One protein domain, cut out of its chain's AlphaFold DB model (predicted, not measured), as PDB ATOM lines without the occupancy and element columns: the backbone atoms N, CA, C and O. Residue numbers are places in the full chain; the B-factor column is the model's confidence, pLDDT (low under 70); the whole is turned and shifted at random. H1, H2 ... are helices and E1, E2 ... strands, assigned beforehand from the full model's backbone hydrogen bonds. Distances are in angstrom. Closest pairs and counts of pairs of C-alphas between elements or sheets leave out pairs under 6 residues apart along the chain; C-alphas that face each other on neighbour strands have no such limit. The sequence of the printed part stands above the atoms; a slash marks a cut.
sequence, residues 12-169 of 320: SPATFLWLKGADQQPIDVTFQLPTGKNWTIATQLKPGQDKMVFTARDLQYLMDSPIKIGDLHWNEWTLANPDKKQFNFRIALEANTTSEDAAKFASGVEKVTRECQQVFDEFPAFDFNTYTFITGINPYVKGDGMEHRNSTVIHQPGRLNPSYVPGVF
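AT A GLANCE: This is residues 12 to 169 of the 320 residues of an uncharacterized protein of Chitinophagaceae bacterium (UniProt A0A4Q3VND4). A twisted sheet of five strands, E5 E6 E7 E9 E8, has the long helix H2 over one face and the small sheet E2 E4 over the other, its strands crossed to those of the large one. Beyond E2 and E4, at one end of the longest axis, lie the sheet E1 E3 and the short helix H1, while residues 158 to 169 run back beside H2. The printed part has 158 residues, with nine named strands and two named helices in the order E1 E2 E3 H1 E4 E5 E6 H2 E7 E8 E9. The class is mixed, helices and strands; the large sheet is mixed too, the small ones antiparallel. The whole is compact, with a radius of gyration of the C-alphas of 16.2 A and spans of 46 by 43 by 28 A.

HOW THE PARTS SIT: E1, residues 27 to 30, is antiparallel to E3, residues 53 to 56, with N 29 and O 54 2.7 A apart. H1, residues 59 to 63, has Leu 62 closest to Ala 56 of E3, their C-alphas 5.2 A apart. E2, residues 40 to 43, is antiparallel to E4, residues 67 to 70, with N 42 and O 68 at 2.8 A. E5, residues 73 to 80, and E6, residues 86 to 94, form a hairpin, with N 77 and O 89 at 2.9 A. H2, residues 99 to 120, is on the sheet at a height of 8.1 A, over E5 and E6, making two layers, helix on sheet; on the local plane it runs along E5, but only just, at 29.7 degrees. The closest C-alphas of H2 and E5 are those of Ala 103 and Asn 75, 6.2 A apart. E7, residues 130 to 138, is parallel to E6, with N 133 and O 90 at 2.8 A; E6, H2 and E7 form a strand-helix-strand unit, two parallel neighbours joined through a helix, with a left-handed crossover. E9, residues 151 to 157, is parallel to E7, with N 134 and O 152 at 2.8 A, and forms a hairpin with the edge strand E8, residues 144 to 148, with N 146 and O 153 at 2.9 A. The large sheet and the sheet E2 E4 form a sandwich, two sheets face to face: the parts that face each other are 9.1 A centre to centre, and the strands of the one stand at 54 degrees to those of the other. Every O i to N i+4 pair is within hydrogen-bond range in H1, and 17 of 18 in H2.

IN THESE COORDINATES: E1 begins at C-alpha 27, (155.830, 144.417, 284.678). From first to last C-alpha, E5 measures 23.7 A, E6 26.2 A, H2 31.8 A, E7 25.4 A and E9 19.9 A. E9 ends at C-alpha 157, (152.299, 132.478, 254.113).

THE WHOLE: The C-alphas farthest apart, of Gly 21 and Ser 163, are 48.1 A apart. The printed part has no cut and no long link. Its mean pLDDT is 95.4, and no printed residue is under 70.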
ATOM      1  N   SER A  12     151.289 138.374 274.164       86.25
ATOM      2  CA  SER A  12     151.307 138.434 275.626       86.25
ATOM      3  C   SER A  12     150.064 137.802 276.271       86.25
ATOM      4  O   SER A  12     150.262 136.983 277.176       86.25
ATOM      5  N   PRO A  13     148.826 138.029 275.767       86.31
ATOM      6  CA  PRO A  13     147.619 137.399 276.313       86.31
ATOM      7  C   PRO A  13     147.650 135.867 276.310       86.31
ATOM      8  O   PRO A  13     147.132 135.230 277.221       86.31
ATOM      9  N   ALA A  14     148.295 135.249 275.316       86.56
ATOM     10  CA  ALA A  14     148.392 133.792 275.217       86.56
ATOM     11  C   ALA A  14     149.541 133.186 276.051       86.56
ATOM     12  O   ALA A  14     149.719 131.966 276.065       86.56
ATOM     13  N   THR A  15     150.365 134.016 276.701       89.06
ATOM     14  CA  THR A  15     151.661 133.589 277.256       89.06
ATOM     15  C   THR A  15     151.815 133.861 278.739       89.06
ATOM     16  O   THR A  15     152.394 133.032 279.447       89.06
ATOM     17  N   PHE A  16     151.347 135.016 279.206       90.50
ATOM     18  CA  PHE A  16     151.555 135.455 280.577       90.50
ATOM     19  C   PHE A  16     150.279 135.301 281.399       90.50
ATOM     20  O   PHE A  16     149.198 135.704 280.983       90.50
ATOM     21  N   LEU A  17     150.425 134.741 282.599       91.38
ATOM     22  CA  LEU A  17     149.420 134.877 283.648       91.38
ATOM     23  C   LEU A  17     149.586 136.259 284.285       91.38
ATOM     24  O   LEU A  17     150.719 136.713 284.460       91.38
ATOM     25  N   TRP A  18     148.484 136.899 284.670       90.69
ATOM     26  CA  TRP A  18     148.504 138.188 285.360       90.69
ATOM     27  C   TRP A  18     147.808 138.108 286.718       90.69
ATOM     28  O   TRP A  18     146.962 137.246 286.964       90.69
ATOM     29  N   LEU A  19     148.198 139.006 287.623       90.69
ATOM     30  CA  LEU A  19     147.610 139.119 288.951       90.69
ATOM     31  C   LEU A  19     146.469 140.136 288.913       90.69
ATOM     32  O   LEU A  19     146.704 141.325 288.709       90.69
ATOM     33  N   LYS A  20     145.244 139.670 289.157       91.19
ATOM     34  CA  LYS A  20     144.061 140.533 289.220       91.19
ATOM     35  C   LYS A  20     144.222 141.611 290.296       91.19
ATOM     36  O   LYS A  20     144.500 141.291 291.451       91.19
ATOM     37  N   GLY A  21     144.016 142.873 289.919       91.88
ATOM     38  CA  GLY A  21     144.117 144.025 290.822       91.88
ATOM     39  C   GLY A  21     145.517 144.642 290.903       91.88
ATOM     40  O   GLY A  21     145.688 145.656 291.577       91.88
ATOM     41  N   ALA A  22     146.502 144.078 290.196       94.00
ATOM     42  CA  ALA A  22     147.835 144.660 290.027       94.00
ATOM     43  C   ALA A  22     148.018 145.309 288.642       94.00
ATOM     44  O   ALA A  22     149.140 145.568 288.221       94.00
ATOM     45  N   ASP A  23     146.919 145.590 287.943       93.44
ATOM     46  CA  ASP A  23     146.892 145.946 286.523       93.44
ATOM     47  C   ASP A  23     147.675 147.229 286.189       93.44
ATOM     48  O   ASP A  23     148.109 147.399 285.058       93.44
ATOM     49  N   GLN A  24     147.866 148.122 287.165       95.81
ATOM     50  CA  GLN A  24     148.597 149.390 287.018       95.81
ATOM     51  C   GLN A  24     150.080 149.296 287.420       95.81
ATOM     52  O   GLN A  24     150.787 150.300 287.402       95.81
ATOM     53  N   GLN A  25     150.546 148.127 287.868       96.44
ATOM     54  CA  GLN A  25     151.940 147.954 288.268       96.44
ATOM     55  C   GLN A  25     152.826 147.732 287.035       96.44
ATOM     56  O   GLN A  25     152.418 147.004 286.127       96.44
ATOM     57  N   PRO A  26     154.054 148.282 287.015       96.69
ATOM     58  CA  PRO A  26     155.036 147.929 286.002       96.69
ATOM     59  C   PRO A  26     155.357 146.432 286.028       96.69
ATOM     60  O   PRO A  26     155.449 145.823 287.097       96.69
ATOM     61  N   ILE A  27     155.555 145.846 284.848       96.69
ATOM     62  CA  ILE A  27     155.830 144.417 284.678       96.69
ATOM     63  C   ILE A  27     157.145 144.252 283.924       96.69
ATOM     64  O   ILE A  27     157.238 144.592 282.743       96.69
ATOM     65  N   ASP A  28     158.144 143.689 284.599       95.94
ATOM     66  CA  ASP A  28     159.413 143.312 283.981       95.94
ATOM     67  C   ASP A  28     159.324 141.911 283.358       95.94
ATOM     68  O   ASP A  28     158.890 140.937 283.978       95.94
ATOM     69  N   VAL A  29     159.779 141.809 282.114       95.31
ATOM     70  CA  VAL A  29     159.857 140.592 281.316       95.31
ATOM     71  C   VAL A  29     161.324 140.309 281.019       95.31
ATOM     72  O   VAL A  29     161.969 141.021 280.251       95.31
ATOM     73  N   THR A  30     161.845 139.236 281.614       95.50
ATOM     74  CA  THR A  30     163.222 138.777 281.391       95.50
ATOM     75  C   THR A  30     163.248 137.592 280.438       95.50
ATOM     76  O   THR A  30     162.664 136.537 280.708       95.50
ATOM     77  N   PHE A  31     163.982 137.732 279.342       92.62
ATOM     78  CA  PHE A  31     164.164 136.692 278.344       92.62
ATOM     79  C   PHE A  31     165.413 135.858 278.614       92.62
ATOM     80  O   PHE A  31     166.465 136.356 279.005       92.62
ATOM     81  N   GLN A  32     165.304 134.557 278.366       91.81
ATOM     82  CA  GLN A  32     166.438 133.642 278.376       91.81
ATOM     83  C   GLN A  32     166.551 133.022 276.993       91.81
ATOM     84  O   GLN A  32     165.723 132.196 276.599       91.81
ATOM     85  N   LEU A  33     167.558 133.458 276.243       90.31
ATOM     86  CA  LEU A  33     167.789 132.964 274.895       90.31
ATOM     87  C   LEU A  33     168.484 131.594 274.931       90.31
ATOM     88  O   LEU A  33     169.307 131.348 275.816       90.31
ATOM     89  N   PRO A  34     168.179 130.688 273.984       88.56
ATOM     90  CA  PRO A  34     168.869 129.408 273.900       88.56
ATOM     91  C   PRO A  34     170.379 129.585 273.691       88.56
ATOM     92  O   PRO A  34     170.812 130.340 272.819       88.56
ATOM     93  N   THR A  35     171.186 128.841 274.451       89.00
ATOM     94  CA  THR A  35     172.649 128.861 274.331       89.00
ATOM     95  C   THR A  35     173.096 128.535 272.903       89.00
ATOM     96  O   THR A  35     172.600 127.592 272.286       89.00
ATOM     97  N   GLY A  36     174.056 129.303 272.380       89.75
ATOM     98  CA  GLY A  36     174.620 129.096 271.042       89.75
ATOM     99  C   GLY A  36     173.743 129.598 269.889       89.75
ATOM    100  O   GLY A  36     174.080 129.363 268.729       89.75
ATOM    101  N   LYS A  37     172.627 130.280 270.176       89.19
ATOM    102  CA  LYS A  37     171.830 130.998 269.176       89.19
ATOM    103  C   LYS A  37     172.081 132.499 269.296       89.19
ATOM    104  O   LYS A  37     171.897 133.068 270.365       89.19
ATOM    105  N   ASN A  38     172.410 133.148 268.182       88.56
ATOM    106  CA  ASN A  38     172.536 134.609 268.097       88.56
ATOM    107  C   ASN A  38     171.178 135.266 267.808       88.56
ATOM    108  O   ASN A  38     171.059 136.124 266.940       88.56
ATOM    109  N   TRP A  39     170.130 134.797 268.482       93.94
ATOM    110  CA  TRP A  39     168.784 135.316 268.274       93.94
ATOM    111  C   TRP A  39     168.626 136.708 268.875       93.94
ATOM    112  O   TRP A  39     169.271 137.066 269.858       93.94
ATOM    113  N   THR A  40     167.728 137.480 268.280       95.50
ATOM    114  CA  THR A  40     167.337 138.815 268.733       95.50
ATOM    115  C   THR A  40     165.866 138.818 269.141       95.50
ATOM    116  O   THR A  40     165.125 137.874 268.847       95.50
ATOM    117  N   ILE A  41     165.456 139.860 269.864       95.69
ATOM    118  CA  ILE A  41     164.112 140.018 270.424       95.69
ATOM    119  C   ILE A  41     163.477 141.242 269.765       95.69
ATOM    120  O   ILE A  41     164.032 142.337 269.834       95.69
ATOM    121  N   ALA A  42     162.318 141.059 269.141       97.06
ATOM    122  CA  ALA A  42     161.497 142.129 268.598       97.06
ATOM    123  C   ALA A  42     160.241 142.301 269.454       97.06
ATOM    124  O   ALA A  42     159.484 141.350 269.653       97.06
ATOM    125  N   THR A  43     160.048 143.511 269.975       96.62
ATOM    126  CA  THR A  43     158.894 143.910 270.788       96.62
ATOM    127  C   THR A  43     158.824 145.437 270.889       96.62
ATOM    128  O   THR A  43     159.827 146.117 270.651       96.62
ATOM    129  N   GLN A  44     157.663 145.981 271.260       96.00
ATOM    130  CA  GLN A  44     157.495 147.392 271.630       96.00
ATOM    131  C   GLN A  44     157.740 147.682 273.121       96.00
ATOM    132  O   GLN A  44     157.665 148.836 273.547       96.00
ATOM    133  N   LEU A  45     158.016 146.656 273.935       96.75
ATOM    134  CA  LEU A  45     158.339 146.853 275.348       96.75
ATOM    135  C   LEU A  45     159.560 147.761 275.529       96.75
ATOM    136  O   LEU A  45     160.487 147.761 274.714       96.75
ATOM    137  N   LYS A  46     159.582 148.503 276.641       95.94
ATOM    138  CA  LYS A  46     160.708 149.372 276.990       95.94
ATOM    139  C   LYS A  46     161.937 148.514 277.294       95.94
ATOM    140  O   LYS A  46     161.868 147.730 278.235       95.94
ATOM    141  N   PRO A  47     163.064 148.655 276.581       94.19
ATOM    142  CA  PRO A  47     164.281 147.943 276.946       94.19
ATOM    143  C   PRO A  47     164.838 148.463 278.280       94.19
ATOM    144  O   PRO A  47     164.862 149.673 278.534       94.19
ATOM    145  N   GLY A  48     165.289 147.543 279.130       91.88
ATOM    146  CA  GLY A  48     166.040 147.832 280.346       91.88
ATOM    147  C   GLY A  48     167.532 148.059 280.076       91.88
ATOM    148  O   GLY A  48     167.993 148.074 278.936       91.88
ATOM    149  N   GLN A  49     168.310 148.232 281.151       90.56
ATOM    150  CA  GLN A  49     169.780 148.298 281.066       90.56
ATOM    151  C   GLN A  49     170.384 146.955 280.631       90.56
ATOM    152  O   GLN A  49     171.339 146.907 279.858       90.56
ATOM    153  N   ASP A  50     169.801 145.857 281.115       93.00
ATOM    154  CA  ASP A  50     170.062 144.523 280.591       93.00
ATOM    155  C   ASP A  50     169.250 144.327 279.301       93.00
ATOM    156  O   ASP A  50     168.030 144.475 279.297       93.00
ATOM    157  N   LYS A  51     169.930 143.952 278.212       90.12
ATOM    158  CA  LYS A  51     169.330 143.710 276.888       90.12
ATOM    159  C   LYS A  51     168.307 142.570 276.877       90.12
ATOM    160  O   LYS A  51     167.583 142.422 275.897       90.12
ATOM    161  N   MET A  52     168.289 141.746 277.920       94.25
ATOM    162  CA  MET A  52     167.338 140.653 278.089       94.25
ATOM    163  C   MET A  52     166.135 141.032 278.951       94.25
ATOM    164  O   MET A  52     165.216 140.226 279.069       94.25
ATOM    165  N   VAL A  53     166.118 142.225 279.548       96.25
ATOM    166  CA  VAL A  53     165.037 142.693 280.418       96.25
ATOM    167  C   VAL A  53     164.279 143.813 279.722       96.25
ATOM    168  O   VAL A  53     164.873 144.774 279.239       96.25
ATOM    169  N   PHE A  54     162.958 143.692 279.686       96.94
ATOM    170  CA  PHE A  54     162.060 144.690 279.122       96.94
ATOM    171  C   PHE A  54     160.932 144.994 280.102       96.94
ATOM    172  O   PHE A  54     160.516 144.106 280.834       96.94
ATOM    173  N   THR A  55     160.395 146.209 280.086       97.12
ATOM    174  CA  THR A  55     159.360 146.640 281.033       97.12
ATOM    175  C   THR A  55     158.107 147.097 280.289       97.12
ATOM    176  O   THR A  55     158.179 147.919 279.371       97.12
ATOM    177  N   ALA A  56     156.949 146.594 280.712       97.00
ATOM    178  CA  ALA A  56     155.648 147.196 280.441       97.00
ATOM    179  C   ALA A  56     155.276 148.134 281.595       97.00
ATOM    180  O   ALA A  56     155.523 147.809 282.755       97.00
ATOM    181  N   ARG A  57     154.685 149.296 281.298       96.25
ATOM    182  CA  ARG A  57     154.275 150.256 282.341       96.25
ATOM    183  C   ARG A  57     153.059 149.792 283.154       96.25
ATOM    184  O   ARG A  57     152.931 150.186 284.305       96.25
ATOM    185  N   ASP A  58     152.213 148.966 282.547       95.94
ATOM    186  CA  ASP A  58     150.980 148.417 283.106       95.94
ATOM    187  C   ASP A  58     150.578 147.144 282.325       95.94
ATOM    188  O   ASP A  58     151.238 146.745 281.355       95.94
ATOM    189  N   LEU A  59     149.496 146.491 282.756       95.38
ATOM    190  CA  LEU A  59     148.974 145.268 282.147       95.38
ATOM    191  C   LEU A  59     148.469 145.487 280.716       95.38
ATOM    192  O   LEU A  59     148.725 144.643 279.862       95.38
ATOM    193  N   GLN A  60     147.786 146.601 280.438       93.88
ATOM    194  CA  GLN A  60     147.267 146.903 279.097       93.88
ATOM    195  C   GLN A  60     148.422 147.014 278.097       93.88
ATOM    196  O   GLN A  60     148.397 146.386 277.042       93.88
ATOM    197  N   TYR A  61     149.491 147.719 278.476       95.25
ATOM    198  CA  TYR A  61     150.695 147.852 277.668       95.25
ATOM    199  C   TYR A  61     151.389 146.506 277.444       95.25
ATOM    200  O   TYR A  61     151.875 146.250 276.345       95.25
ATOM    201  N   LEU A  62     151.440 145.627 278.454       95.69
ATOM    202  CA  LEU A  62     151.977 144.276 278.276       95.69
ATOM    203  C   LEU A  62     151.139 143.475 277.273       95.69
ATOM    204  O   LEU A  62     151.710 142.822 276.399       95.69
ATOM    205  N   MET A  63     149.811 143.522 277.396       94.31
ATOM    206  CA  MET A  63     148.889 142.784 276.530       94.31
ATOM    207  C   MET A  63     148.924 143.280 275.081       94.31
ATOM    208  O   MET A  63     148.851 142.458 274.171       94.31
ATOM    209  N   ASP A  64     149.159 144.577 274.879       94.62
ATOM    210  CA  ASP A  64     149.408 145.206 273.575       94.62
ATOM    211  C   ASP A  64     150.862 145.047 273.079       94.62
ATOM    212  O   ASP A  64     151.252 145.578 272.046       94.62
ATOM    213  N   SER A  65     151.729 144.342 273.810       95.69
ATOM    214  CA  SER A  65     153.138 144.209 273.433       95.69
ATOM    215  C   SER A  65     153.461 142.819 272.893       95.69
ATOM    216  O   SER A  65     153.798 141.923 273.675       95.69
ATOM    217  N   PRO A  66     153.428 142.608 271.567       95.38
ATOM    218  CA  PRO A  66     153.840 141.346 270.970       95.38
ATOM    219  C   PRO A  66     155.339 141.099 271.147       95.38
ATOM    220  O   PRO A  66     156.150 142.027 271.255       95.38
ATOM    221  N   ILE A  67     155.720 139.819 271.144       95.25
ATOM    222  CA  ILE A  67     157.114 139.396 271.270       95.25
ATOM    223  C   ILE A  67     157.440 138.356 270.196       95.25
ATOM    224  O   ILE A  67     156.778 137.322 270.057       95.25
ATOM    225  N   LYS A  68     158.535 138.597 269.473       94.25
ATOM    226  CA  LYS A  68     159.146 137.634 268.555       94.25
ATOM    227  C   LYS A  68     160.617 137.459 268.894       94.25
ATOM    228  O   LYS A  68     161.344 138.435 269.040       94.25
ATOM    229  N   ILE A  69     161.054 136.208 269.002       94.31
ATOM    230  CA  ILE A  69     162.446 135.864 269.301       94.31
ATOM    231  C   ILE A  69     162.959 134.925 268.223       94.31
ATOM    232  O   ILE A  69     162.353 133.876 267.983       94.31
ATOM    233  N   GLY A  70     164.080 135.278 267.597       93.31
ATOM    234  CA  GLY A  70     164.648 134.452 266.542       93.31
ATOM    235  C   GLY A  70     165.838 135.041 265.811       93.31
ATOM    236  O   GLY A  70     166.419 136.044 266.222       93.31
ATOM    237  N   ASP A  71     166.185 134.383 264.712       93.38
ATOM    238  CA  ASP A  71     167.121 134.902 263.723       93.38
ATOM    239  C   ASP A  71     166.347 135.852 262.803       93.38
ATOM    240  O   ASP A  71     165.504 135.413 262.019       93.38
ATOM    241  N   LEU A  72     166.518 137.155 263.021       96.50
ATOM    242  CA  LEU A  72     165.701 138.202 262.412       96.50
ATOM    243  C   LEU A  72     166.593 139.110 261.570       96.50
ATOM    244  O   LEU A  72     167.614 139.607 262.049       96.50
ATOM    245  N   HIS A  73     166.166 139.382 260.342       97.94
ATOM    246  CA  HIS A  73     166.741 140.439 259.524       97.94
ATOM    247  C   HIS A  73     166.190 141.782 260.007       97.94
ATOM    248  O   HIS A  73     164.995 142.052 259.870       97.94
ATOM    249  N   TRP A  74     167.067 142.614 260.568       98.56
ATOM    250  CA  TRP A  74     166.733 143.966 261.001       98.56
ATOM    251  C   TRP A  74     167.085 144.984 259.923       98.56
ATOM    252  O   TRP A  74     168.205 144.994 259.418       98.56
ATOM    253  N   ASN A  75     166.132 145.853 259.603       98.81
ATOM    254  CA  ASN A  75     166.356 147.059 258.811       98.81
ATOM    255  C   ASN A  75     165.630 148.224 259.482       98.81
ATOM    256  O   ASN A  75     164.571 148.025 260.080       98.81
ATOM    257  N   GLU A  76     166.193 149.423 259.374       98.69
ATOM    258  CA  GLU A  76     165.672 150.623 260.025       98.69
ATOM    259  C   GLU A  76     165.689 151.810 259.064       98.69
ATOM    260  O   GLU A  76     166.545 151.900 258.183       98.69
ATOM    261  N   TRP A  77     164.741 152.722 259.245       98.75
ATOM    262  CA  TRP A  77     164.668 153.993 258.538       98.75
ATOM    263  C   TRP A  77     164.098 155.062 259.465       98.75
ATOM    264  O   TRP A  77     163.343 154.782 260.394       98.75
ATOM    265  N   THR A  78     164.456 156.319 259.225       98.62
ATOM    266  CA  THR A  78     163.985 157.444 260.038       98.62
ATOM    267  C   THR A  78     163.152 158.382 259.188       98.62
ATOM    268  O   THR A  78     163.580 158.801 258.112       98.62
ATOM    269  N   LEU A  79     161.977 158.749 259.695       98.31
ATOM    270  CA  LEU A  79     161.109 159.759 259.096       98.31
ATOM    271  C   LEU A  79     160.817 160.852 260.117       98.31
ATOM    272  O   LEU A  79     160.938 160.642 261.324       98.31
ATOM    273  N   ALA A  80     160.440 162.028 259.629       97.50
ATOM    274  CA  ALA A  80     160.115 163.162 260.474       97.50
ATOM    275  C   ALA A  80     158.705 163.673 260.192       97.50
ATOM    276  O   ALA A  80     158.218 163.614 259.061       97.50
ATOM    277  N   ASN A  81     158.081 164.214 261.230       97.06
ATOM    278  CA  ASN A  81     156.895 165.043 261.091       97.06
ATOM    279  C   ASN A  81     157.256 166.457 260.605       97.06
ATOM    280  O   ASN A  81     158.428 166.853 260.656       97.06
ATOM    281  N   PRO A  82     156.263 167.256 260.163       95.62
ATOM    282  CA  PRO A  82     156.478 168.651 259.767       95.62
ATOM    283  C   PRO A  82     157.117 169.526 260.860       95.62
ATOM    284  O   PRO A  82     157.829 170.482 260.556       95.62
ATOM    285  N   ASP A  83     156.912 169.178 262.134       94.88
ATOM    286  CA  ASP A  83     157.530 169.817 263.305       94.88
ATOM    287  C   ASP A  83     159.001 169.412 263.536       94.88
ATOM    288  O   ASP A  83     159.625 169.861 264.498       94.88
ATOM    289  N   LYS A  84     159.573 168.597 262.637       95.94
ATOM    290  CA  LYS A  84     160.925 168.019 262.686       95.94
ATOM    291  C   LYS A  84     161.129 166.960 263.770       95.94
ATOM    292  O   LYS A  84     162.263 166.504 263.944       95.94
ATOM    293  N   LYS A  85     160.079 166.522 264.473       96.38
ATOM    294  CA  LYS A  85     160.171 165.370 265.373       96.38
ATOM    295  C   LYS A  85     160.458 164.118 264.550       96.38
ATOM    296  O   LYS A  85     159.737 163.823 263.600       96.38
ATOM    297  N   GLN A  86     161.522 163.406 264.910       97.56
ATOM    298  CA  GLN A  86     161.959 162.196 264.219       97.56
ATOM    299  C   GLN A  86     161.417 160.941 264.897       97.56
ATOM    300  O   GLN A  86     161.336 160.876 266.126       97.56
ATOM    301  N   PHE A  87     161.115 159.938 264.082       98.38
ATOM    302  CA  PHE A  87     160.698 158.612 264.505       98.38
ATOM    303  C   PHE A  87     161.548 157.560 263.804       98.38
ATOM    304  O   PHE A  87     161.770 157.641 262.592       98.38
ATOM    305  N   ASN A  88     162.014 156.580 264.574       98.56
ATOM    306  CA  ASN A  88     162.728 155.426 264.055       98.56
ATOM    307  C   ASN A  88     161.734 154.309 263.736       98.56
ATOM    308  O   ASN A  88     161.051 153.788 264.616       98.56
ATOM    309  N   PHE A  89     161.661 153.920 262.477       98.88
ATOM    310  CA  PHE A  89     160.899 152.765 262.044       98.88
ATOM    311  C   PHE A  89     161.859 151.613 261.833       98.88
ATOM    312  O   PHE A  89     162.947 151.780 261.286       98.88
ATOM    313  N   ARG A  90     161.453 150.428 262.265       98.62
ATOM    314  CA  ARG A  90     162.267 149.223 262.145       98.62
ATOM    315  C   ARG A  90     161.409 148.044 261.743       98.62
ATOM    316  O   ARG A  90     160.258 147.937 262.163       98.62
ATOM    317  N   ILE A  91     161.978 147.137 260.964       98.81
ATOM    318  CA  ILE A  91     161.370 145.851 260.634       98.81
ATOM    319  C   ILE A  91     162.246 144.721 261.152       98.81
ATOM    320  O   ILE A  91     163.447 144.687 260.896       98.81
ATOM    321  N   ALA A  92     161.621 143.799 261.878       98.50
ATOM    322  CA  ALA A  92     162.212 142.570 262.370       98.50
ATOM    323  C   ALA A  92     161.641 141.402 261.559       98.50
ATOM    324  O   ALA A  92     160.588 140.853 261.894       98.50
ATOM    325  N   LEU A  93     162.309 141.061 260.457       98.06
ATOM    326  CA  LEU A  93     161.816 140.085 259.489       98.06
ATOM    327  C   LEU A  93     162.399 138.694 259.750       98.06
ATOM    328  O   LEU A  93     163.597 138.469 259.605       98.06
ATOM    329  N   GLU A  94     161.535 137.729 260.042       96.50
ATOM    330  CA  GLU A  94     161.851 136.308 259.902       96.50
ATOM    331  C   GLU A  94     161.423 135.830 258.512       96.50
ATOM    332  O   GLU A  94     160.232 135.677 258.232       96.50
ATOM    333  N   ALA A  95     162.391 135.530 257.656       95.69
ATOM    334  CA  ALA A  95     162.171 134.874 256.376       95.69
ATOM    335  C   ALA A  95     163.443 134.127 255.971       95.69
ATOM    336  O   ALA A  95     164.545 134.539 256.314       95.69
ATOM    337  N   ASN A  96     163.305 133.051 255.198       94.44
ATOM    338  CA  ASN A  96     164.461 132.442 254.540       94.44
ATOM    339  C   ASN A  96     164.857 133.295 253.323       94.44
ATOM    340  O   ASN A  96     164.332 133.090 252.226       94.44
ATOM    341  N   THR A  97     165.715 134.293 253.536       96.25
ATOM    342  CA  THR A  97     166.083 135.294 252.528       96.25
ATOM    343  C   THR A  97     167.508 135.823 252.732       96.25
ATOM    344  O   THR A  97     168.183 135.484 253.701       96.25
ATOM    345  N   THR A  98     167.985 136.641 251.796       97.88
ATOM    346  CA  THR A  98     169.255 137.361 251.928       97.88
ATOM    347  C   THR A  98     169.037 138.698 252.636       97.88
ATOM    348  O   THR A  98     167.951 139.276 252.581       97.88
ATOM    349  N   SER A  99     170.081 139.247 253.263       97.62
ATOM    350  CA  SER A  99     170.002 140.591 253.853       97.62
ATOM    351  C   SER A  99     169.706 141.679 252.813       97.62
ATOM    352  O   SER A  99     169.059 142.668 253.141       97.62
ATOM    353  N   GLU A 100     170.136 141.492 251.560       98.44
ATOM    354  CA  GLU A 100     169.853 142.422 250.463       98.44
ATOM    355  C   GLU A 100     168.359 142.439 250.110       98.44
ATOM    356  O   GLU A 100     167.753 143.506 250.015       98.44
ATOM    357  N   ASP A 101     167.742 141.267 249.963       98.62
ATOM    358  CA  ASP A 101     166.310 141.163 249.671       98.62
ATOM    359  C   ASP A 101     165.452 141.636 250.852       98.62
ATOM    360  O   ASP A 101     164.443 142.314 250.648       98.62
ATOM    361  N   ALA A 102     165.882 141.367 252.088       98.62
ATOM    362  CA  ALA A 102     165.248 141.922 253.281       98.62
ATOM    363  C   ALA A 102     165.298 143.463 253.298       98.62
ATOM    364  O   ALA A 102     164.299 144.102 253.629       98.62
ATOM    365  N   ALA A 103     166.423 144.069 252.900       98.75
ATOM    366  CA  ALA A 103     166.566 145.523 252.814       98.75
ATOM    367  C   ALA A 103     165.715 146.140 251.687       98.75
ATOM    368  O   ALA A 103     165.095 147.193 251.876       98.75
ATOM    369  N   LYS A 104     165.617 145.471 250.528       98.75
ATOM    370  CA  LYS A 104     164.707 145.873 249.437       98.75
ATOM    371  C   LYS A 104     163.251 145.850 249.894       98.75
ATOM    372  O   LYS A 104     162.531 146.826 249.684       98.75
ATOM    373  N   PHE A 105     162.848 144.786 250.588       98.75
ATOM    374  CA  PHE A 105     161.510 144.688 251.164       98.75
ATOM    375  C   PHE A 105     161.244 145.805 252.183       98.75
ATOM    376  O   PHE A 105     160.217 146.474 252.103       98.75
ATOM    377  N   ALA A 106     162.194 146.066 253.090       98.81
ATOM    378  CA  ALA A 106     162.100 147.151 254.068       98.81
ATOM    379  C   ALA A 106     161.935 148.527 253.401       98.81
ATOM    380  O   ALA A 106     161.106 149.321 253.834       98.81
ATOM    381  N   SER A 107     162.640 148.774 252.293       98.75
ATOM    382  CA  SER A 107     162.478 149.998 251.492       98.75
ATOM    383  C   SER A 107     161.068 150.116 250.895       98.75
ATOM    384  O   SER A 107     160.538 151.213 250.725       98.75
ATOM    385  N   GLY A 108     160.431 148.988 250.573       98.75
ATOM    386  CA  GLY A 108     159.026 148.956 250.183       98.75
ATOM    387  C   GLY A 108     158.089 149.326 251.336       98.75
ATOM    388  O   GLY A 108     157.173 150.126 251.150       98.75
ATOM    389  N   VAL A 109     158.334 148.787 252.533       98.81
ATOM    390  CA  VAL A 109     157.560 149.115 253.744       98.81
ATOM    391  C   VAL A 109     157.737 150.588 254.123       98.81
ATOM    392  O   VAL A 109     156.767 151.245 254.492       98.81
ATOM    393  N   GLU A 110     158.925 151.165 253.932       98.81
ATOM    394  CA  GLU A 110     159.143 152.604 254.095       98.81
ATOM    395  C   GLU A 110     158.204 153.432 253.197       98.81
ATOM    396  O   GLU A 110     157.605 154.403 253.669       98.81
ATOM    397  N   LYS A 111     158.006 153.048 251.926       98.62
ATOM    398  CA  LYS A 111     157.048 153.741 251.043       98.62
ATOM    399  C   LYS A 111     155.639 153.715 251.624       98.62
ATOM    400  O   LYS A 111     154.997 154.759 251.675       98.62
ATOM    401  N   VAL A 112     155.197 152.562 252.133       98.56
ATOM    402  CA  VAL A 112     153.910 152.447 252.838       98.56
ATOM    403  C   VAL A 112     153.849 153.416 254.016       98.56
ATOM    404  O   VAL A 112     152.868 154.144 254.148       98.56
ATOM    405  N   THR A 113     154.908 153.502 254.833       98.62
ATOM    406  CA  THR A 113     154.906 154.419 255.982       98.62
ATOM    407  C   THR A 113     154.750 155.885 255.584       98.62
ATOM    408  O   THR A 113     154.010 156.620 256.237       98.62
ATOM    409  N   ARG A 114     155.389 156.301 254.485       98.56
ATOM    410  CA  ARG A 114     155.279 157.662 253.940       98.56
ATOM    411  C   ARG A 114     153.884 157.941 253.387       98.56
ATOM    412  O   ARG A 114     153.344 159.012 253.637       98.56
ATOM    413  N   GLU A 115     153.290 156.990 252.671       98.44
ATOM    414  CA  GLU A 115     151.937 157.145 252.124       98.44
ATOM    415  C   GLU A 115     150.873 157.219 253.227       98.44
ATOM    416  O   GLU A 115     150.007 158.091 253.178       98.44
ATOM    417  N   CYS A 116     150.970 156.392 254.274       98.31
ATOM    418  CA  CYS A 116     150.076 156.513 255.429       98.31
ATOM    419  C   CYS A 116     150.242 157.871 256.136       98.31
ATOM    420  O   CYS A 116     149.243 158.493 256.492       98.31
ATOM    421  N   GLN A 117     151.476 158.376 256.290       98.00
ATOM    422  CA  GLN A 117     151.719 159.703 256.875       98.00
ATOM    423  C   GLN A 117     151.006 160.812 256.093       98.00
ATOM    424  O   GLN A 117     150.417 161.704 256.698       98.00
ATOM    425  N   GLN A 118     151.021 160.755 254.757       97.69
ATOM    426  CA  GLN A 118     150.368 161.762 253.911       97.69
ATOM    427  C   GLN A 118     148.849 161.829 254.124       97.69
ATOM    428  O   GLN A 118     148.265 162.911 254.012       97.69
ATOM    429  N   VAL A 119     148.208 160.707 254.475       98.25
ATOM    430  CA  VAL A 119     146.772 160.686 254.790       98.25
ATOM    431  C   VAL A 119     146.469 161.520 256.031       98.25
ATOM    432  O   VAL A 119     145.428 162.161 256.066       98.25
ATOM    433  N   PHE A 120     147.363 161.573 257.021       97.50
ATOM    434  CA  PHE A 120     147.119 162.235 258.310       97.50
ATOM    435  C   PHE A 120     147.926 163.524 258.540       97.50
ATOM    436  O   PHE A 120     147.725 164.185 259.556       97.50
ATOM    437  N   ASP A 121     148.807 163.886 257.604       96.50
ATOM    438  CA  ASP A 121     149.830 164.951 257.667       96.50
ATOM    439  C   ASP A 121     150.967 164.722 258.686       96.50
ATOM    440  O   ASP A 121     151.994 165.401 258.631       96.50
ATOM    441  N   GLU A 122     150.821 163.775 259.611       96.81
ATOM    442  CA  GLU A 122     151.798 163.495 260.661       96.81
ATOM    443  C   GLU A 122     151.697 162.050 261.160       96.81
ATOM    444  O   GLU A 122     150.624 161.451 261.154       96.81
ATOM    445  N   PHE A 123     152.807 161.501 261.648       97.50
ATOM    446  CA  PHE A 123     152.828 160.316 262.497       97.50
ATOM    447  C   PHE A 123     152.289 160.639 263.886       97.50
ATOM    448  O   PHE A 123     152.530 161.743 264.396       97.50
ATOM    449  N   PRO A 124     151.632 159.676 264.544       95.75
ATOM    450  CA  PRO A 124     151.277 159.840 265.934       95.75
ATOM    451  C   PRO A 124     152.523 159.787 266.835       95.75
ATOM    452  O   PRO A 124     153.618 159.418 266.410       95.75
ATOM    453  N   ALA A 125     152.369 160.124 268.118       92.94
ATOM    454  CA  ALA A 125     153.452 159.921 269.073       92.94
ATOM    455  C   ALA A 125     153.641 158.422 269.348       92.94
ATOM    456  O   ALA A 125     152.760 157.783 269.926       92.94
ATOM    457  N   PHE A 126     154.790 157.880 268.945       95.62
ATOM    458  CA  PHE A 126     155.225 156.536 269.318       95.62
ATOM    459  C   PHE A 126     156.057 156.558 270.596       95.62
ATOM    460  O   PHE A 126     156.881 157.460 270.799       95.62
ATOM    461  N   ASP A 127     155.889 155.537 271.429       94.62
ATOM    462  CA  ASP A 127     156.723 155.358 272.610       94.62
ATOM    463  C   ASP A 127     158.179 155.135 272.188       94.62
ATOM    464  O   ASP A 127     158.484 154.457 271.204       94.62
ATOM    465  N   PHE A 128     159.097 155.798 272.895       94.38
ATOM    466  CA  PHE A 128     160.529 155.829 272.555       94.38
ATOM    467  C   PHE A 128     160.812 156.312 271.119       94.38
ATOM    468  O   PHE A 128     161.861 156.005 270.554       94.38
ATOM    469  N   ASN A 129     159.869 157.055 270.523       96.75
ATOM    470  CA  ASN A 129     159.880 157.487 269.126       96.75
ATOM    471  C   ASN A 129     160.146 156.334 268.138       96.75
ATOM    472  O   ASN A 129     160.781 156.559 267.111       96.75
ATOM    473  N   THR A 130     159.712 155.109 268.455       97.75
ATOM    474  CA  THR A 130     160.030 153.916 267.661       97.75
ATOM    475  C   THR A 130     158.774 153.147 267.266       97.75
ATOM    476  O   THR A 130     157.921 152.898 268.112       97.75
ATOM    477  N   TYR A 131     158.695 152.705 266.009       98.62
ATOM    478  CA  TYR A 131     157.660 151.780 265.539       98.62
ATOM    479  C   TYR A 131     158.275 150.507 264.949       98.62
ATOM    480  O   TYR A 131     159.227 150.578 264.169       98.62
ATOM    481  N   THR A 132     157.744 149.337 265.314       98.69
ATOM    482  CA  THR A 132     158.322 148.033 264.933       98.69
ATOM    483  C   THR A 132     157.369 147.201 264.083       98.69
ATOM    484  O   THR A 132     156.357 146.723 264.579       98.69
ATOM    485  N   PHE A 133     157.737 146.915 262.840       98.75
ATOM    486  CA  PHE A 133     157.106 145.859 262.050       98.75
ATOM    487  C   PHE A 133     157.696 144.508 262.463       98.75
ATOM    488  O   PHE A 133     158.849 144.203 262.157       98.75
ATOM    489  N   ILE A 134     156.938 143.700 263.196       98.31
ATOM    490  CA  ILE A 134     157.345 142.363 263.632       98.31
ATOM    491  C   ILE A 134     156.794 141.358 262.625       98.31
ATOM    492  O   ILE A 134     155.614 141.024 262.632       98.31
ATOM    493  N   THR A 135     157.645 140.859 261.734       97.44
ATOM    494  CA  THR A 135     157.172 140.178 260.526       97.44
ATOM    495  C   THR A 135     157.695 138.749 260.428       97.44
ATOM    496  O   THR A 135     158.870 138.478 260.668       97.44
ATOM    497  N   GLY A 136     156.833 137.814 260.025       96.19
ATOM    498  CA  GLY A 136     157.226 136.479 259.576       96.19
ATOM    499  C   GLY A 136     156.664 136.158 258.192       96.19
ATOM    500  O   GLY A 136     155.449 136.087 258.035       96.19
ATOM    501  N   ILE A 137     157.527 135.899 257.206       96.31
ATOM    502  CA  ILE A 137     157.119 135.506 255.846       96.31
ATOM    503  C   ILE A 137     157.676 134.122 255.538       96.31
ATOM    504  O   ILE A 137     158.847 133.972 255.187       96.31
ATOM    505  N   ASN A 138     156.842 133.100 255.721       93.75
ATOM    506  CA  ASN A 138     157.276 131.706 255.680       93.75
ATOM    507  C   ASN A 138     156.165 130.761 255.189       93.75
ATOM    508  O   ASN A 138     154.988 131.006 255.430       93.75
ATOM    509  N   PRO A 139     156.485 129.618 254.558       92.31
ATOM    510  CA  PRO A 139     155.470 128.707 254.014       92.31
ATOM    511  C   PRO A 139     154.669 127.945 255.084       92.31
ATOM    512  O   PRO A 139     153.686 127.291 254.757       92.31
ATOM    513  N   TYR A 140     155.097 127.995 256.347       88.00
ATOM    514  CA  TYR A 140     154.513 127.246 257.464       88.00
ATOM    515  C   TYR A 140     153.702 128.115 258.437       88.00
ATOM    516  O   TYR A 140     153.213 127.595 259.439       88.00
ATOM    517  N   VAL A 141     153.570 129.420 258.177       85.19
ATOM    518  CA  VAL A 141     152.702 130.304 258.973       85.19
ATOM    519  C   VAL A 141     151.324 130.408 258.325       85.19
ATOM    520  O   VAL A 141     151.179 130.199 257.120       85.19
ATOM    521  N   LYS A 142     150.306 130.731 259.122       86.12
ATOM    522  CA  LYS A 142     149.004 131.165 258.602       86.12
ATOM    523  C   LYS A 142     149.041 132.676 258.365       86.12
ATOM    524  O   LYS A 142     149.823 133.360 259.016       86.12
ATOM    525  N   GLY A 143     148.254 133.153 257.403       86.81
ATOM    526  CA  GLY A 143     148.152 134.582 257.102       86.81
ATOM    527  C   GLY A 143     147.348 135.302 258.170       86.81
ATOM    528  O   GLY A 143     146.233 134.859 258.432       86.81
ATOM    529  N   ASP A 144     147.925 136.343 258.767       88.69
ATOM    530  CA  ASP A 144     147.262 137.186 259.766       88.69
ATOM    531  C   ASP A 144     148.030 138.499 260.000       88.69
ATOM    532  O   ASP A 144     149.237 138.578 259.728       88.69
ATOM    533  N   GLY A 145     147.336 139.501 260.527       93.94
ATOM    534  CA  GLY A 145     147.862 140.805 260.915       93.94
ATOM    535  C   GLY A 145     147.239 141.246 262.237       93.94
ATOM    536  O   GLY A 145     146.100 140.901 262.526       93.94
ATOM    537  N   MET A 146     148.016 141.928 263.072       95.12
ATOM    538  CA  MET A 146     147.512 142.530 264.303       95.12
ATOM    539  C   MET A 146     148.232 143.848 264.550       95.12
ATOM    540  O   MET A 146     149.474 143.915 264.561       95.12
ATOM    541  N   GLU A 147     147.448 144.891 264.735       96.06
ATOM    542  CA  GLU A 147     147.880 146.221 265.092       96.06
ATOM    543  C   GLU A 147     148.242 146.314 266.573       96.06
ATOM    544  O   GLU A 147     147.663 145.649 267.428       96.06
ATOM    545  N   HIS A 148     149.216 147.165 266.879       95.88
ATOM    546  CA  HIS A 148     149.563 147.549 268.240       95.88
ATOM    547  C   HIS A 148     149.995 149.012 268.258       95.88
ATOM    548  O   HIS A 148     150.362 149.604 267.234       95.88
ATOM    549  N   ARG A 149     150.028 149.622 269.442       92.81
ATOM    550  CA  ARG A 149     150.236 151.072 269.567       92.81
ATOM    551  C   ARG A 149     151.538 151.569 268.936       92.81
ATOM    552  O   ARG A 149     151.585 152.689 268.405       92.81
ATOM    553  N   ASN A 150     152.597 150.760 269.038       96.94
ATOM    554  CA  ASN A 150     153.960 151.067 268.590       96.94
ATOM    555  C   ASN A 150     154.594 149.918 267.783       96.94
ATOM    556  O   ASN A 150     155.813 149.873 267.571       96.94
ATOM    557  N   SER A 151     153.793 148.946 267.362       98.19
ATOM    558  CA  SER A 151     154.253 147.845 266.535       98.19
ATOM    559  C   SER A 151     153.098 147.231 265.762       98.19
ATOM    560  O   SER A 151     151.944 147.562 265.967       98.19
ATOM    561  N   THR A 152     153.413 146.322 264.861       98.00
ATOM    562  CA  THR A 152     152.423 145.399 264.311       98.00
ATOM    563  C   THR A 152     153.058 144.030 264.205       98.00
ATOM    564  O   THR A 152     154.274 143.928 263.998       98.00
ATOM    565  N   VAL A 153     152.251 142.984 264.340       96.38
ATOM    566  CA  VAL A 153     152.654 141.635 263.962       96.38
ATOM    567  C   VAL A 153     152.014 141.265 262.642       96.38
ATOM    568  O   VAL A 153     150.801 141.323 262.503       96.38
ATOM    569  N   ILE A 154     152.828 140.807 261.692       96.88
ATOM    570  CA  ILE A 154     152.342 140.339 260.393       96.88
ATOM    571  C   ILE A 154     152.921 138.964 260.093       96.88
ATOM    572  O   ILE A 154     154.143 138.774 260.059       96.88
ATOM    573  N   HIS A 155     152.037 138.013 259.810       93.56
ATOM    574  CA  HIS A 155     152.379 136.696 259.302       93.56
ATOM    575  C   HIS A 155     151.864 136.543 257.877       93.56
ATOM    576  O   HIS A 155     150.670 136.633 257.620       93.56
ATOM    577  N   GLN A 156     152.770 136.263 256.943       94.38
ATOM    578  CA  GLN A 156     152.422 136.042 255.545       94.38
ATOM    579  C   GLN A 156     152.861 134.635 255.116       94.38
ATOM    580  O   GLN A 156     154.058 134.325 255.160       94.38
ATOM    581  N   PRO A 157     151.934 133.768 254.666       94.31
ATOM    582  CA  PRO A 157     152.299 132.478 254.113       94.31
ATOM    583  C   PRO A 157     153.055 132.663 252.798       94.31
ATOM    584  O   PRO A 157     152.674 133.467 251.947       94.31
ATOM    585  N   GLY A 158     154.105 131.866 252.615       94.50
ATOM    586  CA  GLY A 158     154.854 131.790 251.362       94.50
ATOM    587  C   GLY A 158     156.318 132.188 251.505       94.50
ATOM    588  O   GLY A 158     156.947 131.948 252.533       94.50
ATOM    589  N   ARG A 159     156.885 132.730 250.428       95.50
ATOM    590  CA  ARG A 159     158.273 133.204 250.368       95.50
ATOM    591  C   ARG A 159     158.285 134.714 250.185       95.50
ATOM    592  O   ARG A 159     157.379 135.257 249.560       95.50
ATOM    593  N   LEU A 160     159.324 135.367 250.700       97.19
ATOM    594  CA  LEU A 160     159.516 136.800 250.514       97.19
ATOM    595  C   LEU A 160     159.606 137.136 249.018       97.19
ATOM    596  O   LEU A 160     160.445 136.581 248.310       97.19
ATOM    597  N   ASN A 161     158.774 138.074 248.571       97.44
ATOM    598  CA  ASN A 161     159.004 138.817 247.341       97.44
ATOM    599  C   ASN A 161     159.566 140.195 247.734       97.44
ATOM    600  O   ASN A 161     158.816 141.003 248.278       97.44
ATOM    601  N   PRO A 162     160.854 140.487 247.482       97.44
ATOM    602  CA  PRO A 162     161.474 141.736 247.927       97.44
ATOM    603  C   PRO A 162     160.918 142.989 247.238       97.44
ATOM    604  O   PRO A 162     161.127 144.094 247.731       97.44
ATOM    605  N   SER A 163     160.210 142.834 246.116       97.31
ATOM    606  CA  SER A 163     159.686 143.945 245.311       97.31
ATOM    607  C   SER A 163     158.204 144.242 245.553       97.31
ATOM    608  O   SER A 163     157.662 145.150 244.928       97.31
ATOM    609  N   TYR A 164     157.530 143.482 246.419       97.31
ATOM    610  CA  TYR A 164     156.096 143.617 246.666       97.31
ATOM    611  C   TYR A 164     155.800 143.599 248.160       97.31
ATOM    612  O   TYR A 164     156.186 142.663 248.860       97.31
ATOM    613  N   VAL A 165     155.063 144.604 248.629       98.00
ATOM    614  CA  VAL A 165     154.574 144.675 250.005       98.00
ATOM    615  C   VAL A 165     153.098 144.264 250.027       98.00
ATOM    616  O   VAL A 165     152.285 144.915 249.374       98.00
ATOM    617  N   PRO A 166     152.726 143.188 250.744       96.75
ATOM    618  CA  PRO A 166     151.335 142.755 250.847       96.75
ATOM    619  C   PRO A 166     150.428 143.792 251.520       96.75
ATOM    620  O   PRO A 166     150.843 144.442 252.477       96.75
ATOM    621  N   GLY A 167     149.161 143.850 251.087       95.81
ATOM    622  CA  GLY A 167     148.129 144.774 251.587       95.81
ATOM    623  C   GLY A 167     147.991 144.850 253.113       95.81
ATOM    624  O   GLY A 167     147.717 145.919 253.649       95.81
ATOM    625  N   VAL A 168     148.248 143.740 253.816       96.88
ATOM    626  CA  VAL A 168     148.220 143.672 255.286       96.88
ATOM    627  C   VAL A 168     149.190 144.670 255.932       96.88
ATOM    628  O   VAL A 168     148.853 145.270 256.935       96.88
ATOM    629  N   PHE A 169     150.343 144.980 255.326       98.50
ATOM    630  CA  PHE A 169     151.251 145.999 255.876       98.50
ATOM    631  C   PHE A 169     150.645 147.400 255.851       98.50
ATOM    632  O   PHE A 169     150.880 148.180 256.772       98.50
TER     633      PHE A 169